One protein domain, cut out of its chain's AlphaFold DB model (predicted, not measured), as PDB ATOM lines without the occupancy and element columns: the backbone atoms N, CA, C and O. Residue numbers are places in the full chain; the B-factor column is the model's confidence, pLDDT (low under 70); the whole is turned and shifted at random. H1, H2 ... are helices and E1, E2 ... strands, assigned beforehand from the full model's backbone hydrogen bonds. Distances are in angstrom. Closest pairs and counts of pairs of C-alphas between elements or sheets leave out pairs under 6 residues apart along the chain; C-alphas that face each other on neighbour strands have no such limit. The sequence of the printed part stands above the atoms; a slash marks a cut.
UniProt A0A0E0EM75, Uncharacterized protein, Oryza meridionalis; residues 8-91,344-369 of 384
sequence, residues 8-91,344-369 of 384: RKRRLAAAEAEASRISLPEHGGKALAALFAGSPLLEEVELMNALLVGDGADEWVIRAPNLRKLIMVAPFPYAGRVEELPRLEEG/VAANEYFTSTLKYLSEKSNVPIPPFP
ATOM      1  N   ARG A   8     -38.512 -26.991  48.431       55.38
ATOM      2  CA  ARG A   8     -37.613 -27.918  47.701       55.38
ATOM      3  C   ARG A   8     -38.054 -29.390  47.717       55.38
ATOM      4  O   ARG A   8     -37.570 -30.184  46.928       55.38
ATOM      5  N   LYS A   9     -38.972 -29.768  48.614       59.41
ATOM      6  CA  LYS A   9     -39.531 -31.124  48.724       59.41
ATOM      7  C   LYS A   9     -40.519 -31.491  47.613       59.41
ATOM      8  O   LYS A   9     -40.712 -32.678  47.392       59.41
ATOM      9  N   ARG A  10     -41.177 -30.506  46.985       65.81
ATOM     10  CA  ARG A  10     -42.318 -30.742  46.075       65.81
ATOM     11  C   ARG A  10     -42.049 -30.418  44.610       65.81
ATOM     12  O   ARG A  10     -42.820 -30.848  43.761       65.81
ATOM     13  N   ARG A  11     -40.993 -29.657  44.314       72.31
ATOM     14  CA  ARG A  11     -40.735 -29.106  42.978       72.31
ATOM     15  C   ARG A  11     -39.277 -29.287  42.588       72.31
ATOM     16  O   ARG A  11     -38.395 -28.829  43.319       72.31
ATOM     17  N   LEU A  12     -39.048 -29.871  41.419       67.00
ATOM     18  CA  LEU A  12     -37.747 -29.969  40.771       67.00
ATOM     19  C   LEU A  12     -37.800 -29.228  39.432       67.00
ATOM     20  O   LEU A  12     -38.684 -29.501  38.631       67.00
ATOM     21  N   ALA A  13     -36.861 -28.317  39.183       58.66
ATOM     22  CA  ALA A  13     -36.807 -27.555  37.936       58.66
ATOM     23  C   ALA A  13     -35.375 -27.486  37.415       58.66
ATOM     24  O   ALA A  13     -34.509 -27.054  38.169       58.66
ATOM     25  N   ALA A  14     -35.153 -27.922  36.173       55.06
ATOM     26  CA  ALA A  14     -33.932 -27.774  35.384       55.06
ATOM     27  C   ALA A  14     -34.098 -26.594  34.443       55.06
ATOM     28  O   ALA A  14     -35.089 -26.567  33.718       55.06
ATOM     29  N   ALA A  15     -33.143 -25.665  34.400       45.50
ATOM     30  CA  ALA A  15     -33.089 -24.744  33.278       45.50
ATOM     31  C   ALA A  15     -31.682 -24.403  32.845       45.50
ATOM     32  O   ALA A  15     -30.769 -24.316  33.659       45.50
ATOM     33  N   GLU A  16     -31.549 -24.149  31.551       45.97
ATOM     34  CA  GLU A  16     -30.308 -23.675  30.982       45.97
ATOM     35  C   GLU A  16     -30.522 -22.796  29.756       45.97
ATOM     36  O   GLU A  16     -31.555 -22.845  29.083       45.97
ATOM     37  N   ALA A  17     -29.523 -21.956  29.529       36.53
ATOM     38  CA  ALA A  17     -29.486 -20.890  28.562       36.53
ATOM     39  C   ALA A  17     -29.323 -21.379  27.122       36.53
ATOM     40  O   ALA A  17     -28.777 -22.437  26.845       36.53
ATOM     41  N   GLU A  18     -29.690 -20.500  26.199       39.00
ATOM     42  CA  GLU A  18     -29.583 -20.612  24.740       39.00
ATOM     43  C   GLU A  18     -28.147 -20.865  24.206       39.00
ATOM     44  O   GLU A  18     -27.955 -20.960  23.000       39.00
ATOM     45  N   ALA A  19     -27.136 -21.008  25.077       36.84
ATOM     46  CA  ALA A  19     -25.732 -21.199  24.699       36.84
ATOM     47  C   ALA A  19     -24.996 -22.360  25.403       36.84
ATOM     48  O   ALA A  19     -23.857 -22.647  25.039       36.84
ATOM     49  N   SER A  20     -25.597 -23.056  26.370       45.06
ATOM     50  CA  SER A  20     -24.982 -24.248  26.974       45.06
ATOM     51  C   SER A  20     -26.047 -25.322  27.209       45.06
ATOM     52  O   SER A  20     -27.228 -24.995  27.250       45.06
ATOM     53  N   ARG A  21     -25.637 -26.599  27.235       53.62
ATOM     54  CA  ARG A  21     -26.483 -27.797  27.412       53.62
ATOM     55  C   ARG A  21     -26.130 -28.490  28.744       53.62
ATOM     56  O   ARG A  21     -24.954 -28.789  28.950       53.62
ATOM     57  N   ILE A  22     -27.119 -28.850  29.579       58.47
ATOM     58  CA  ILE A  22     -26.947 -29.552  30.849       58.47
ATOM     59  C   ILE A  22     -26.850 -30.975  30.371       58.47
ATOM     60  O   ILE A  22     -27.854 -31.672  30.222       58.47
ATOM     61  N   SER A  23     -25.635 -31.368  30.015       61.16
ATOM     62  CA  SER A  23     -25.348 -32.743  29.674       61.16
ATOM     63  C   SER A  23     -25.329 -33.520  30.971       61.16
ATOM     64  O   SER A  23     -24.364 -33.472  31.732       61.16
ATOM     65  N   LEU A  24     -26.409 -34.243  31.228       64.81
ATOM     66  CA  LEU A  24     -26.333 -35.319  32.191       64.81
ATOM     67  C   LEU A  24     -25.456 -36.428  31.582       64.81
ATOM     68  O   LEU A  24     -25.557 -36.689  30.378       64.81
ATOM     69  N   PRO A  25     -24.556 -37.031  32.376       66.06
ATOM     70  CA  PRO A  25     -23.644 -38.063  31.894       66.06
ATOM     71  C   PRO A  25     -24.408 -39.331  31.487       66.06
ATOM     72  O   PRO A  25     -25.632 -39.412  31.616       66.06
ATOM     73  N   GLU A  26     -23.679 -40.328  30.987       65.69
ATOM     74  CA  GLU A  26     -24.235 -41.637  30.629       65.69
ATOM     75  C   GLU A  26     -25.110 -42.193  31.771       65.69
ATOM     76  O   GLU A  26     -24.771 -42.082  32.951       65.69
ATOM     77  N   HIS A  27     -26.289 -42.722  31.421       69.88
ATOM     78  CA  HIS A  27     -27.361 -43.124  32.351       69.88
ATOM     79  C   HIS A  27     -28.083 -41.991  33.102       69.88
ATOM     80  O   HIS A  27     -28.923 -42.265  33.963       69.88
ATOM     81  N   GLY A  28     -27.845 -40.725  32.759       73.19
ATOM     82  CA  GLY A  28     -28.509 -39.571  33.366       73.19
ATOM     83  C   GLY A  28     -30.039 -39.628  33.316       73.19
ATOM     84  O   GLY A  28     -30.706 -39.292  34.295       73.19
ATOM     85  N   GLY A  29     -30.602 -40.137  32.214       77.50
ATOM     86  CA  GLY A  29     -32.042 -40.389  32.089       77.50
ATOM     87  C   GLY A  29     -32.556 -41.447  33.073       77.50
ATOM     88  O   GLY A  29     -33.546 -41.207  33.766       77.50
ATOM     89  N   LYS A  30     -31.858 -42.588  33.207       81.19
ATOM     90  CA  LYS A  30     -32.209 -43.653  34.170       81.19
ATOM     91  C   LYS A  30     -32.092 -43.166  35.619       81.19
ATOM     92  O   LYS A  30     -32.968 -43.466  36.428       81.19
ATOM     93  N   ALA A  31     -31.060 -42.384  35.940       79.19
ATOM     94  CA  ALA A  31     -30.870 -41.814  37.274       79.19
ATOM     95  C   ALA A  31     -31.992 -40.829  37.642       79.19
ATOM     96  O   ALA A  31     -32.552 -40.921  38.733       79.19
ATOM     97  N   LEU A  32     -32.383 -39.939  36.721       80.56
ATOM     98  CA  LEU A  32     -33.533 -39.051  36.923       80.56
ATOM     99  C   LEU A  32     -34.842 -39.826  37.080       80.56
ATOM    100  O   LEU A  32     -35.624 -39.538  37.981       80.56
ATOM    101  N   ALA A  33     -35.075 -40.833  36.239       85.50
ATOM    102  CA  ALA A  33     -36.256 -41.681  36.338       85.50
ATOM    103  C   ALA A  33     -36.346 -42.391  37.701       85.50
ATOM    104  O   ALA A  33     -37.401 -42.375  38.339       85.50
ATOM    105  N   ALA A  34     -35.235 -42.967  38.173       85.00
ATOM    106  CA  ALA A  34     -35.147 -43.594  39.490       85.00
ATOM    107  C   ALA A  34     -35.369 -42.582  40.623       85.00
ATOM    108  O   ALA A  34     -36.059 -42.883  41.596       85.00
ATOM    109  N   LEU A  35     -34.848 -41.363  40.473       84.25
ATOM    110  CA  LEU A  35     -35.055 -40.280  41.426       84.25
ATOM    111  C   LEU A  35     -36.528 -39.885  41.532       84.25
ATOM    112  O   LEU A  35     -37.040 -39.726  42.639       84.25
ATOM    113  N   PHE A  36     -37.215 -39.730  40.398       86.81
ATOM    114  CA  PHE A  36     -38.637 -39.390  40.381       86.81
ATOM    115  C   PHE A  36     -39.460 -40.493  41.049       86.81
ATOM    116  O   PHE A  36     -40.300 -40.197  41.899       86.81
ATOM    117  N   ALA A  37     -39.138 -41.756  40.755       86.75
ATOM    118  CA  ALA A  37     -39.784 -42.917  41.361       86.75
ATOM    119  C   ALA A  37     -39.555 -42.993  42.879       86.75
ATOM    120  O   ALA A  37     -40.475 -43.302  43.635       86.75
ATOM    121  N   GLY A  38     -38.339 -42.674  43.331       83.88
ATOM    122  CA  GLY A  38     -37.953 -42.659  44.742       83.88
ATOM    123  C   GLY A  38     -38.395 -41.413  45.518       83.88
ATOM    124  O   GLY A  38     -38.144 -41.336  46.720       83.88
ATOM    125  N   SER A  39     -39.042 -40.439  44.868       83.50
ATOM    126  CA  SER A  39     -39.421 -39.153  45.469       83.50
ATOM    127  C   SER A  39     -40.943 -39.036  45.645       83.50
ATOM    128  O   SER A  39     -41.606 -38.349  44.869       83.50
ATOM    129  N   PRO A  40     -41.541 -39.635  46.696       81.06
ATOM    130  CA  PRO A  40     -42.997 -39.688  46.857       81.06
ATOM    131  C   PRO A  40     -43.657 -38.322  47.094       81.06
ATOM    132  O   PRO A  40     -44.870 -38.208  46.950       81.06
ATOM    133  N   LEU A  41     -42.888 -37.294  47.468       83.75
ATOM    134  CA  LEU A  41     -43.379 -35.928  47.687       83.75
ATOM    135  C   LEU A  41     -43.281 -35.036  46.440       83.75
ATOM    136  O   LEU A  41     -43.685 -33.877  46.505       83.75
ATOM    137  N   LEU A  42     -42.708 -35.539  45.342       85.44
ATOM    138  CA  LEU A  42     -42.498 -34.771  44.123       85.44
ATOM    139  C   LEU A  42     -43.831 -34.578  43.388       85.44
ATOM    140  O   LEU A  42     -44.437 -35.541  42.924       85.44
ATOM    141  N   GLU A  43     -44.278 -33.327  43.301       90.88
ATOM    142  CA  GLU A  43     -45.544 -32.929  42.672       90.88
ATOM    143  C   GLU A  43     -45.311 -32.169  41.358       90.88
ATOM    144  O   GLU A  43     -46.173 -32.187  40.484       90.88
ATOM    145  N   GLU A  44     -44.148 -31.539  41.171       88.06
ATOM    146  CA  GLU A  44     -43.831 -30.803  39.945       88.06
ATOM    147  C   GLU A  44     -42.412 -31.090  39.455       88.06
ATOM    148  O   GLU A  44     -41.450 -31.045  40.230       88.06
ATOM    149  N   VAL A  45     -42.292 -31.333  38.151       86.62
ATOM    150  CA  VAL A  45     -41.026 -31.526  37.445       86.62
ATOM    151  C   VAL A  45     -40.988 -30.609  36.236       86.62
ATOM    152  O   VAL A  45     -41.920 -30.568  35.436       86.62
ATOM    153  N   GLU A  46     -39.876 -29.912  36.089       83.81
ATOM    154  CA  GLU A  46     -39.560 -29.079  34.944       83.81
ATOM    155  C   GLU A  46     -38.178 -29.470  34.411       83.81
ATOM    156  O   GLU A  46     -37.192 -29.481  35.145       83.81
ATOM    157  N   LEU A  47     -38.125 -29.842  33.135       78.81
ATOM    158  CA  LEU A  47     -36.926 -30.229  32.403       78.81
ATOM    159  C   LEU A  47     -36.744 -29.256  31.239       78.81
ATOM    160  O   LEU A  47     -37.283 -29.490  30.159       78.81
ATOM    161  N   MET A  48     -36.003 -28.166  31.450       74.62
ATOM    162  CA  MET A  48     -35.689 -27.202  30.393       74.62
ATOM    163  C   MET A  48     -34.239 -27.375  29.928       74.62
ATOM    164  O   MET A  48     -33.312 -27.282  30.731       74.62
ATOM    165  N   ASN A  49     -34.044 -27.617  28.631       69.69
ATOM    166  CA  ASN A  49     -32.752 -27.780  27.953       69.69
ATOM    167  C   ASN A  49     -31.813 -28.833  28.576       69.69
ATOM    168  O   ASN A  49     -30.614 -28.842  28.304       69.69
ATOM    169  N   ALA A  50     -32.351 -29.774  29.358       68.56
ATOM    170  CA  ALA A  50     -31.574 -30.857  29.949       68.56
ATOM    171  C   ALA A  50     -31.252 -31.915  28.888       68.56
ATOM    172  O   ALA A  50     -32.158 -32.616  28.443       68.56
ATOM    173  N   LEU A  51     -29.987 -32.034  28.475       68.00
ATOM    174  CA  LEU A  51     -29.523 -33.064  27.548       68.00
ATOM    175  C   LEU A  51     -29.346 -34.384  28.300       68.00
ATOM    176  O   LEU A  51     -28.395 -34.582  29.054       68.00
ATOM    177  N   LEU A  52     -30.278 -35.300  28.061       69.00
ATOM    178  CA  LEU A  52     -30.218 -36.667  28.562       69.00
ATOM    179  C   LEU A  52     -29.529 -37.517  27.502       69.00
ATOM    180  O   LEU A  52     -30.178 -37.951  26.550       69.00
ATOM    181  N   VAL A  53     -28.210 -37.692  27.637       59.88
ATOM    182  CA  VAL A  53     -27.438 -38.571  26.751       59.88
ATOM    183  C   VAL A  53     -28.049 -39.968  26.835       59.88
ATOM    184  O   VAL A  53     -28.163 -40.544  27.920       59.88
ATOM    185  N   GLY A  54     -28.534 -40.450  25.690       53.78
ATOM    186  CA  GLY A  54     -29.196 -41.742  25.577       53.78
ATOM    187  C   GLY A  54     -28.255 -42.893  25.923       53.78
ATOM    188  O   GLY A  54     -27.043 -42.811  25.771       53.78
ATOM    189  N   ASP A  55     -28.855 -43.979  26.370       52.19
ATOM    190  CA  ASP A  55     -28.276 -45.214  26.889       52.19
ATOM    191  C   ASP A  55     -28.252 -46.344  25.843       52.19
ATOM    192  O   ASP A  55     -28.248 -47.528  26.177       52.19
ATOM    193  N   GLY A  56     -28.238 -46.002  24.553       57.84
ATOM    194  CA  GLY A  56     -28.399 -46.990  23.488       57.84
ATOM    195  C   GLY A  56     -29.848 -47.483  23.405       57.84
ATOM    196  O   GLY A  56     -30.750 -46.676  23.209       57.84
ATOM    197  N   ALA A  57     -30.074 -48.798  23.495       54.03
ATOM    198  CA  ALA A  57     -31.369 -49.434  23.210       54.03
ATOM    199  C   ALA A  57     -32.409 -49.384  24.356       54.03
ATOM    200  O   ALA A  57     -33.576 -49.696  24.120       54.03
ATOM    201  N   ASP A  58     -32.024 -49.004  25.579       64.69
ATOM    202  CA  ASP A  58     -32.902 -49.064  26.758       64.69
ATOM    203  C   ASP A  58     -33.571 -47.714  27.071       64.69
ATOM    204  O   ASP A  58     -33.037 -46.936  27.852       64.69
ATOM    205  N   GLU A  59     -34.775 -47.440  26.562       76.12
ATOM    206  CA  GLU A  59     -35.497 -46.206  26.922       76.12
ATOM    207  C   GLU A  59     -35.758 -46.084  28.446       76.12
ATOM    208  O   GLU A  59     -36.371 -46.957  29.073       76.12
ATOM    209  N   TRP A  60     -35.365 -44.962  29.061       82.94
ATOM    210  CA  TRP A  60     -35.698 -44.654  30.459       82.94
ATOM    211  C   TRP A  60     -37.182 -44.288  30.629       82.94
ATOM    212  O   TRP A  60     -37.820 -43.716  29.745       82.94
ATOM    213  N   VAL A  61     -37.748 -44.607  31.797       87.88
ATOM    214  CA  VAL A  61     -39.195 -44.503  32.047       87.88
ATOM    215  C   VAL A  61     -39.474 -43.636  33.266       87.88
ATOM    216  O   VAL A  61     -39.117 -44.014  34.382       87.88
ATOM    217  N   ILE A  62     -40.152 -42.503  33.079       87.69
ATOM    218  CA  ILE A  62     -40.624 -41.680  34.198       87.69
ATOM    219  C   ILE A  62     -41.738 -42.427  34.928       87.69
ATOM    220  O   ILE A  62     -42.803 -42.673  34.361       87.69
ATOM    221  N   ARG A  63     -41.494 -42.724  36.207       90.38
ATOM    222  CA  ARG A  63     -42.489 -43.224  37.161       90.38
ATOM    223  C   ARG A  63     -42.615 -42.211  38.284       90.38
ATOM    224  O   ARG A  63     -41.692 -42.060  39.073       90.38
ATOM    225  N   ALA A  64     -43.724 -41.482  38.331       88.88
ATOM    226  CA  ALA A  64     -43.927 -40.424  39.318       88.88
ATOM    227  C   ALA A  64     -45.422 -40.300  39.666       88.88
ATOM    228  O   ALA A  64     -46.081 -39.350  39.250       88.88
ATOM    229  N   PRO A  65     -46.003 -41.259  40.412       87.94
ATOM    230  CA  PRO A  65     -47.459 -41.364  40.573       87.94
ATOM    231  C   PRO A  65     -48.107 -40.171  41.297       87.94
ATOM    232  O   PRO A  65     -49.318 -39.977  41.199       87.94
ATOM    233  N   ASN A  66     -47.316 -39.371  42.021       90.50
ATOM    234  CA  ASN A  66     -47.765 -38.156  42.710       90.50
ATOM    235  C   ASN A  66     -47.526 -36.866  41.916       90.50
ATOM    236  O   ASN A  66     -47.886 -35.792  42.398       90.50
ATOM    237  N   LEU A  67     -46.953 -36.966  40.714       93.12
ATOM    238  CA  LEU A  67     -46.673 -35.815  39.875       93.12
ATOM    239  C   LEU A  67     -47.979 -35.193  39.382       93.12
ATOM    240  O   LEU A  67     -48.826 -35.878  38.815       93.12
ATOM    241  N   ARG A  68     -48.122 -33.889  39.599       94.38
ATOM    242  CA  ARG A  68     -49.258 -33.058  39.187       94.38
ATOM    243  C   ARG A  68     -48.918 -32.185  37.989       94.38
ATOM    244  O   ARG A  68     -49.802 -31.888  37.192       94.38
ATOM    245  N   LYS A  69     -47.644 -31.819  37.835       92.50
ATOM    246  CA  LYS A  69     -47.161 -31.008  36.717       92.50
ATOM    247  C   LYS A  69     -45.864 -31.554  36.137       92.50
ATOM    248  O   LYS A  69     -44.905 -31.778  36.874       92.50
ATOM    249  N   LEU A  70     -45.832 -31.715  34.816       91.69
ATOM    250  CA  LEU A  70     -44.641 -32.107  34.068       91.69
ATOM    251  C   LEU A  70     -44.402 -31.119  32.929       91.69
ATOM    252  O   LEU A  70     -45.243 -30.973  32.045       91.69
ATOM    253  N   ILE A  71     -43.249 -30.459  32.949       87.06
ATOM    254  CA  ILE A  71     -42.789 -29.581  31.878       87.06
ATOM    255  C   ILE A  71     -41.526 -30.178  31.265       87.06
ATOM    256  O   ILE A  71     -40.576 -30.486  31.978       87.06
ATOM    257  N   MET A  72     -41.512 -30.330  29.945       83.31
ATOM    258  CA  MET A  72     -40.368 -30.799  29.173       83.31
ATOM    259  C   MET A  72     -40.170 -29.865  27.987       83.31
ATOM    260  O   MET A  72     -41.022 -29.797  27.101       83.31
ATOM    261  N   VAL A  73     -39.054 -29.143  27.966       79.50
ATOM    262  CA  VAL A  73     -38.726 -28.198  26.900       79.50
ATOM    263  C   VAL A  73     -37.281 -28.391  26.482       79.50
ATOM    264  O   VAL A  73     -36.381 -28.120  27.268       79.50
ATOM    265  N   ALA A  74     -37.034 -28.816  25.247       73.31
ATOM    266  CA  ALA A  74     -35.683 -28.830  24.695       73.31
ATOM    267  C   ALA A  74     -35.684 -28.809  23.156       73.31
ATOM    268  O   ALA A  74     -36.603 -29.329  22.521       73.31
ATOM    269  N   PRO A  75     -34.619 -28.286  22.517       69.00
ATOM    270  CA  PRO A  75     -34.465 -28.303  21.061       69.00
ATOM    271  C   PRO A  75     -33.980 -29.662  20.516       69.00
ATOM    272  O   PRO A  75     -33.529 -29.751  19.377       69.00
ATOM    273  N   PHE A  76     -34.025 -30.729  21.318       73.00
ATOM    274  CA  PHE A  76     -33.567 -32.074  20.959       73.00
ATOM    275  C   PHE A  76     -34.537 -33.150  21.487       73.00
ATOM    276  O   PHE A  76     -35.274 -32.902  22.449       73.00
ATOM    277  N   PRO A  77     -34.591 -34.332  20.842       72.25
ATOM    278  CA  PRO A  77     -35.489 -35.404  21.253       72.25
ATOM    279  C   PRO A  77     -35.038 -36.029  22.576       72.25
ATOM    280  O   PRO A  77     -33.845 -36.140  22.856       72.25
ATOM    281  N   TYR A  78     -36.007 -36.487  23.366       75.12
ATOM    282  CA  TYR A  78     -35.754 -37.312  24.542       75.12
ATOM    283  C   TYR A  78     -35.903 -38.788  24.191       75.12
ATOM    284  O   TYR A  78     -36.886 -39.181  23.570       75.12
ATOM    285  N   ALA A  79     -34.963 -39.621  24.635       76.50
ATOM    286  CA  ALA A  79     -35.017 -41.072  24.443       76.50
ATOM    287  C   ALA A  79     -35.923 -41.801  25.463       76.50
ATOM    288  O   ALA A  79     -36.058 -43.008  25.386       76.50
ATOM    289  N   GLY A  80     -36.579 -41.097  26.391       79.81
ATOM    290  CA  GLY A  80     -37.433 -41.723  27.410       79.81
ATOM    291  C   GLY A  80     -38.908 -41.852  27.035       79.81
ATOM    292  O   GLY A  80     -39.339 -41.370  25.988       79.81
ATOM    293  N   ARG A  81     -39.690 -42.440  27.940       85.50
ATOM    294  CA  ARG A  81     -41.162 -42.458  27.920       85.50
ATOM    295  C   ARG A  81     -41.730 -42.198  29.315       85.50
ATOM    296  O   ARG A  81     -41.003 -42.199  30.309       85.50
ATOM    297  N   VAL A  82     -43.039 -41.992  29.399       88.25
ATOM    298  CA  VAL A  82     -43.758 -41.796  30.668       88.25
ATOM    299  C   VAL A  82     -44.718 -42.964  30.865       88.25
ATOM    300  O   VAL A  82     -45.463 -43.317  29.952       88.25
ATOM    301  N   GLU A  83     -44.650 -43.608  32.032       90.12
ATOM    302  CA  GLU A  83     -45.703 -44.527  32.484       90.12
ATOM    303  C   GLU A  83     -46.939 -43.739  32.923       90.12
ATOM    304  O   GLU A  83     -46.881 -42.524  33.049       90.12
ATOM    305  N   GLU A  84     -48.069 -44.405  33.146       90.38
ATOM    306  CA  GLU A  84     -49.292 -43.715  33.561       90.38
ATOM    307  C   GLU A  84     -49.060 -42.857  34.820       90.38
ATOM    308  O   GLU A  84     -48.649 -43.356  35.872       90.38
ATOM    309  N   LEU A  85     -49.321 -41.549  34.708       92.56
ATOM    310  CA  LEU A  85     -49.230 -40.588  35.806       92.56
ATOM    311  C   LEU A  85     -50.650 -40.208  36.265       92.56
ATOM    312  O   LEU A  85     -51.214 -39.221  35.787       92.56
ATOM    313  N   PRO A  86     -51.259 -40.961  37.199       90.25
ATOM    314  CA  PRO A  86     -52.689 -40.851  37.510       90.25
ATOM    315  C   PRO A  86     -53.100 -39.512  38.140       90.25
ATOM    316  O   PRO A  86     -54.279 -39.161  38.127       90.25
ATOM    317  N   ARG A  87     -52.149 -38.772  38.724       93.38
ATOM    318  CA  ARG A  87     -52.378 -37.463  39.359       93.38
ATOM    319  C   ARG A  87     -51.928 -36.279  38.505       93.38
ATOM    320  O   ARG A  87     -52.019 -35.148  38.980       93.38
ATOM    321  N   LEU A  88     -51.450 -36.519  37.283       95.69
ATOM    322  CA  LEU A  88     -50.958 -35.450  36.424       95.69
ATOM    323  C   LEU A  88     -52.126 -34.576  35.960       95.69
ATOM    324  O   LEU A  88     -53.047 -35.046  35.300       95.69
ATOM    325  N   GLU A  89     -52.077 -33.294  36.308       96.19
ATOM    326  CA  GLU A  89     -53.102 -32.302  35.983       96.19
ATOM    327  C   GLU A  89     -52.689 -31.441  34.784       96.19
ATOM    328  O   GLU A  89     -53.546 -31.106  33.959       96.19
ATOM    329  N   GLU A  90     -51.397 -31.106  34.679       94.81
ATOM    330  CA  GLU A  90     -50.831 -30.229  33.648       94.81
ATOM    331  C   GLU A  90     -49.576 -30.843  33.003       94.81
ATOM    332  O   GLU A  90     -48.613 -31.198  33.690       94.81
ATOM    333  N   GLY A  91     -49.581 -30.928  31.672       92.56
ATOM    334  CA  GLY A  91     -48.429 -31.320  30.859       92.56
ATOM    335  C   GLY A  91     -48.021 -30.203  29.900       92.56
ATOM    336  O   GLY A  91     -48.874 -29.648  29.213       92.56
ATOM    337  N   VAL A 344     -29.227 -19.345  34.739       53.41
ATOM    338  CA  VAL A 344     -28.129 -19.650  35.678       53.41
ATOM    339  C   VAL A 344     -28.670 -19.962  37.078       53.41
ATOM    340  O   VAL A 344     -28.332 -20.995  37.653       53.41
ATOM    341  N   ALA A 345     -29.576 -19.126  37.598       54.75
ATOM    342  CA  ALA A 345     -30.183 -19.339  38.914       54.75
ATOM    343  C   ALA A 345     -31.033 -20.625  38.976       54.75
ATOM    344  O   ALA A 345     -31.054 -21.325  39.990       54.75
ATOM    345  N   ALA A 346     -31.725 -20.956  37.887       51.75
ATOM    346  CA  ALA A 346     -32.509 -22.178  37.776       51.75
ATOM    347  C   ALA A 346     -31.629 -23.437  37.657       51.75
ATOM    348  O   ALA A 346     -31.988 -24.466  38.224       51.75
ATOM    349  N   ASN A 347     -30.452 -23.361  37.027       55.56
ATOM    350  CA  ASN A 347     -29.495 -24.471  36.992       55.56
ATOM    351  C   ASN A 347     -28.899 -24.770  38.381       55.56
ATOM    352  O   ASN A 347     -28.823 -25.925  38.811       55.56
ATOM    353  N   GLU A 348     -28.527 -23.727  39.130       62.25
ATOM    354  CA  GLU A 348     -28.071 -23.872  40.519       62.25
ATOM    355  C   GLU A 348     -29.166 -24.484  41.403       62.25
ATOM    356  O   GLU A 348     -28.900 -25.379  42.217       62.25
ATOM    357  N   TYR A 349     -30.416 -24.044  41.213       62.81
ATOM    358  CA  TYR A 349     -31.580 -24.612  41.889       62.81
ATOM    359  C   TYR A 349     -31.790 -26.085  41.519       62.81
ATOM    360  O   TYR A 349     -32.005 -26.907  42.415       62.81
ATOM    361  N   PHE A 350     -31.687 -26.436  40.235       63.62
ATOM    362  CA  PHE A 350     -31.825 -27.804  39.744       63.62
ATOM    363  C   PHE A 350     -30.806 -28.734  40.374       63.62
ATOM    364  O   PHE A 350     -31.175 -29.716  41.014       63.62
ATOM    365  N   THR A 351     -29.529 -28.381  40.251       66.00
ATOM    366  CA  THR A 351     -28.401 -29.183  40.727       66.00
ATOM    367  C   THR A 351     -28.493 -29.371  42.243       66.00
ATOM    368  O   THR A 351     -28.363 -30.486  42.750       66.00
ATOM    369  N   SER A 352     -28.830 -28.303  42.975       67.56
ATOM    370  CA  SER A 352     -29.040 -28.359  44.427       67.56
ATOM    371  C   SER A 352     -30.226 -29.246  44.819       67.56
ATOM    372  O   SER A 352     -30.163 -29.964  45.817       67.56
ATOM    373  N   THR A 353     -31.318 -29.199  44.052       65.88
ATOM    374  CA  THR A 353     -32.527 -29.985  44.328       65.88
ATOM    375  C   THR A 353     -32.324 -31.453  43.963       65.88
ATOM    376  O   THR A 353     -32.727 -32.318  44.735       65.88
ATOM    377  N   LEU A 354     -31.630 -31.749  42.861       71.19
ATOM    378  CA  LEU A 354     -31.223 -33.104  42.495       71.19
ATOM    379  C   LEU A 354     -30.337 -33.726  43.568       71.19
ATOM    380  O   LEU A 354     -30.612 -34.842  43.999       71.19
ATOM    381  N   LYS A 355     -29.337 -32.989  44.067       74.12
ATOM    382  CA  LYS A 355     -28.489 -33.457  45.169       74.12
ATOM    383  C   LYS A 355     -29.308 -33.745  46.432       74.12
ATOM    384  O   LYS A 355     -29.185 -34.820  47.009       74.12
ATOM    385  N   TYR A 356     -30.211 -32.838  46.811       75.06
ATOM    386  CA  TYR A 356     -31.102 -33.041  47.956       75.06
ATOM    387  C   TYR A 356     -32.012 -34.274  47.795       75.06
ATOM    388  O   TYR A 356     -32.166 -35.062  48.729       75.06
ATOM    389  N   LEU A 357     -32.627 -34.453  46.621       71.12
ATOM    390  CA  LEU A 357     -33.494 -35.601  46.344       71.12
ATOM    391  C   LEU A 357     -32.688 -36.905  46.292       71.12
ATOM    392  O   LEU A 357     -33.168 -37.921  46.785       71.12
ATOM    393  N   SER A 358     -31.466 -36.881  45.755       75.50
ATOM    394  CA  SER A 358     -30.542 -38.021  45.727       75.50
ATOM    395  C   SER A 358     -30.191 -38.485  47.139       75.50
ATOM    396  O   SER A 358     -30.390 -39.651  47.474       75.50
ATOM    397  N   GLU A 359     -29.790 -37.549  48.007       79.94
ATOM    398  CA  GLU A 359     -29.490 -37.804  49.421       79.94
ATOM    399  C   GLU A 359     -30.705 -38.347  50.189       79.94
ATOM    400  O   GLU A 359     -30.559 -39.163  51.097       79.94
ATOM    401  N   LYS A 360     -31.920 -37.906  49.846       76.19
ATOM    402  CA  LYS A 360     -33.154 -38.373  50.498       76.19
ATOM    403  C   LYS A 360     -33.667 -39.710  49.982       76.19
ATOM    404  O   LYS A 360     -34.273 -40.444  50.758       76.19
ATOM    405  N   SER A 361     -33.467 -39.998  48.703       68.75
ATOM    406  CA  SER A 361     -33.949 -41.223  48.057       68.75
ATOM    407  C   SER A 361     -32.917 -42.355  48.076       68.75
ATOM    408  O   SER A 361     -33.245 -43.464  47.666       68.75
ATOM    409  N   ASN A 362     -31.692 -42.108  48.564       78.31
ATOM    410  CA  ASN A 362     -30.547 -43.023  48.467       78.31
ATOM    411  C   ASN A 362     -30.258 -43.476  47.021       78.31
ATOM    412  O   ASN A 362     -29.693 -44.547  46.801       78.31
ATOM    413  N   VAL A 363     -30.638 -42.664  46.029       73.12
ATOM    414  CA  VAL A 363     -30.359 -42.915  44.611       73.12
ATOM    415  C   VAL A 363     -29.126 -42.102  44.217       73.12
ATOM    416  O   VAL A 363     -29.209 -40.872  44.222       73.12
ATOM    417  N   PRO A 364     -27.984 -42.724  43.877       71.38
ATOM    418  CA  PRO A 364     -26.804 -41.993  43.431       71.38
ATOM    419  C   PRO A 364     -27.064 -41.349  42.065       71.38
ATOM    420  O   PRO A 364     -27.519 -42.009  41.132       71.38
ATOM    421  N   ILE A 365     -26.760 -40.055  41.946       65.06
ATOM    422  CA  ILE A 365     -26.757 -39.341  40.665       65.06
ATOM    423  C   ILE A 365     -25.293 -39.189  40.231       65.06
ATOM    424  O   ILE A 365     -24.471 -38.763  41.048       65.06
ATOM    425  N   PRO A 366     -24.937 -39.545  38.986       62.31
ATOM    426  CA  PRO A 366     -23.585 -39.339  38.483       62.31
ATOM    427  C   PRO A 366     -23.206 -37.842  38.482       62.31
ATOM    428  O   PRO A 366     -24.082 -36.985  38.343       62.31
ATOM    429  N   PRO A 367     -21.918 -37.507  38.689       57.41
ATOM    430  CA  PRO A 367     -21.479 -36.125  38.851       57.41
ATOM    431  C   PRO A 367     -21.779 -35.302  37.595       57.41
ATOM    432  O   PRO A 367     -21.563 -35.761  36.473       57.41
ATOM    433  N   PHE A 368     -22.278 -34.080  37.787       53.88
ATOM    434  CA  PHE A 368     -22.468 -33.138  36.687       53.88
ATOM    435  C   PHE A 368     -21.105 -32.743  36.110       53.88
ATOM    436  O   PHE A 368     -20.161 -32.574  36.884       53.88
ATOM    437  N   PRO A 369     -20.981 -32.577  34.783       51.69
ATOM    438  CA  PRO A 369     -19.783 -31.983  34.209       51.69
ATOM    439  C   PRO A 369     -19.608 -30.561  34.758       51.69
ATOM    440  O   PRO A 369     -20.569 -29.790  34.815       51.69
TER     441      PRO A 369
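This is residues 8 to 91 and 344 to 369 of the 384 residues of an uncharacterized protein of Oryza meridionalis (UniProt A0A0E0EM75). What does the fold look like? A small wall of three parallel strands, E1, E3 and E5, has the long helix H2 beside its edge strand E1, while E3 turns sharply into E4, which pairs with E2 in a second small sheet at one end of the wall. H1 stands off from the wall, with its first residues next to E4, and two long stretches without named elements, residues 53 to 68 and 74 to 91, lie on the side of the wall away from E1 and H2, tied to each other by a short parallel pairing of residues 61 to 62 with 81 to 82. What are the counts and the size? The printed part has 110 residues, in the order E1, E2, H1, E3, E4, E5, H2; the class is mixed, helices and strands, with 48 residues in named elements, under half. The whole is compact, with a radius of gyration of the C-alphas of 12.8 A and spans of 34 by 32 by 27 A.

Where do the first elements lie? E1 is residues 11 to 14, beginning at C-alpha 11 (-40.735, -29.106, 42.978), and E2 is residues 22 to 24. H1 is residues 28 to 37, 14.2 A long. What follows? E3 is residues 44 to 48, 13.1 A long, E4 is residues 50 to 52, and E5 is residues 69 to 73, 13.2 A long. H2 is residues 344 to 361, 25.5 A long, ending at C-alpha 361 (-33.949, -41.223, 48.057).

How are the strands paired? E1 and E3 are parallel at 4 degrees, with N 14 and O 46 2.8 A apart; E3 and E5 are parallel at 3 degrees, with N 47 and O 71 2.8 A apart. E3 runs on into E4 across a break of 1 residue, at 86 degrees. E2 and E4 are parallel at 27 degrees, with N 51 and O 22 2.8 A apart. Where are the helices? H2 is on the sheet E1 E3 E5 and only just at the sheet's level, at a height of 3.6 A; its closest C-alphas to E1 are those of Phe 350 and Ala 14, 4.8 A. H1 is not on that sheet; with residues 357 to 361 alone H2 only just touches it, by 3 pairs of C-alphas within 8 A, the closest Leu 35 and Ser 358 at 6.6 A, the same way at a steep tilt of 60 degrees. In H1 and H2 every O i to N i+4 pair is within hydrogen-bond range.

How far does it reach? The two C-alphas farthest apart, those of Ala 19 and Pro 86, are 35.7 A apart. Which links are long or cut? The link E4 to E5 is long, 16 residues. Residues 92 to 343 are not printed, and C-alphas 91 and 344 are 23.9 A apart across the cut. Where is confidence low? The mean pLDDT of the printed part is 73.0, and 46 residues are under 70, among them residues 12 to 27, 49 to 58 and 344 to 353.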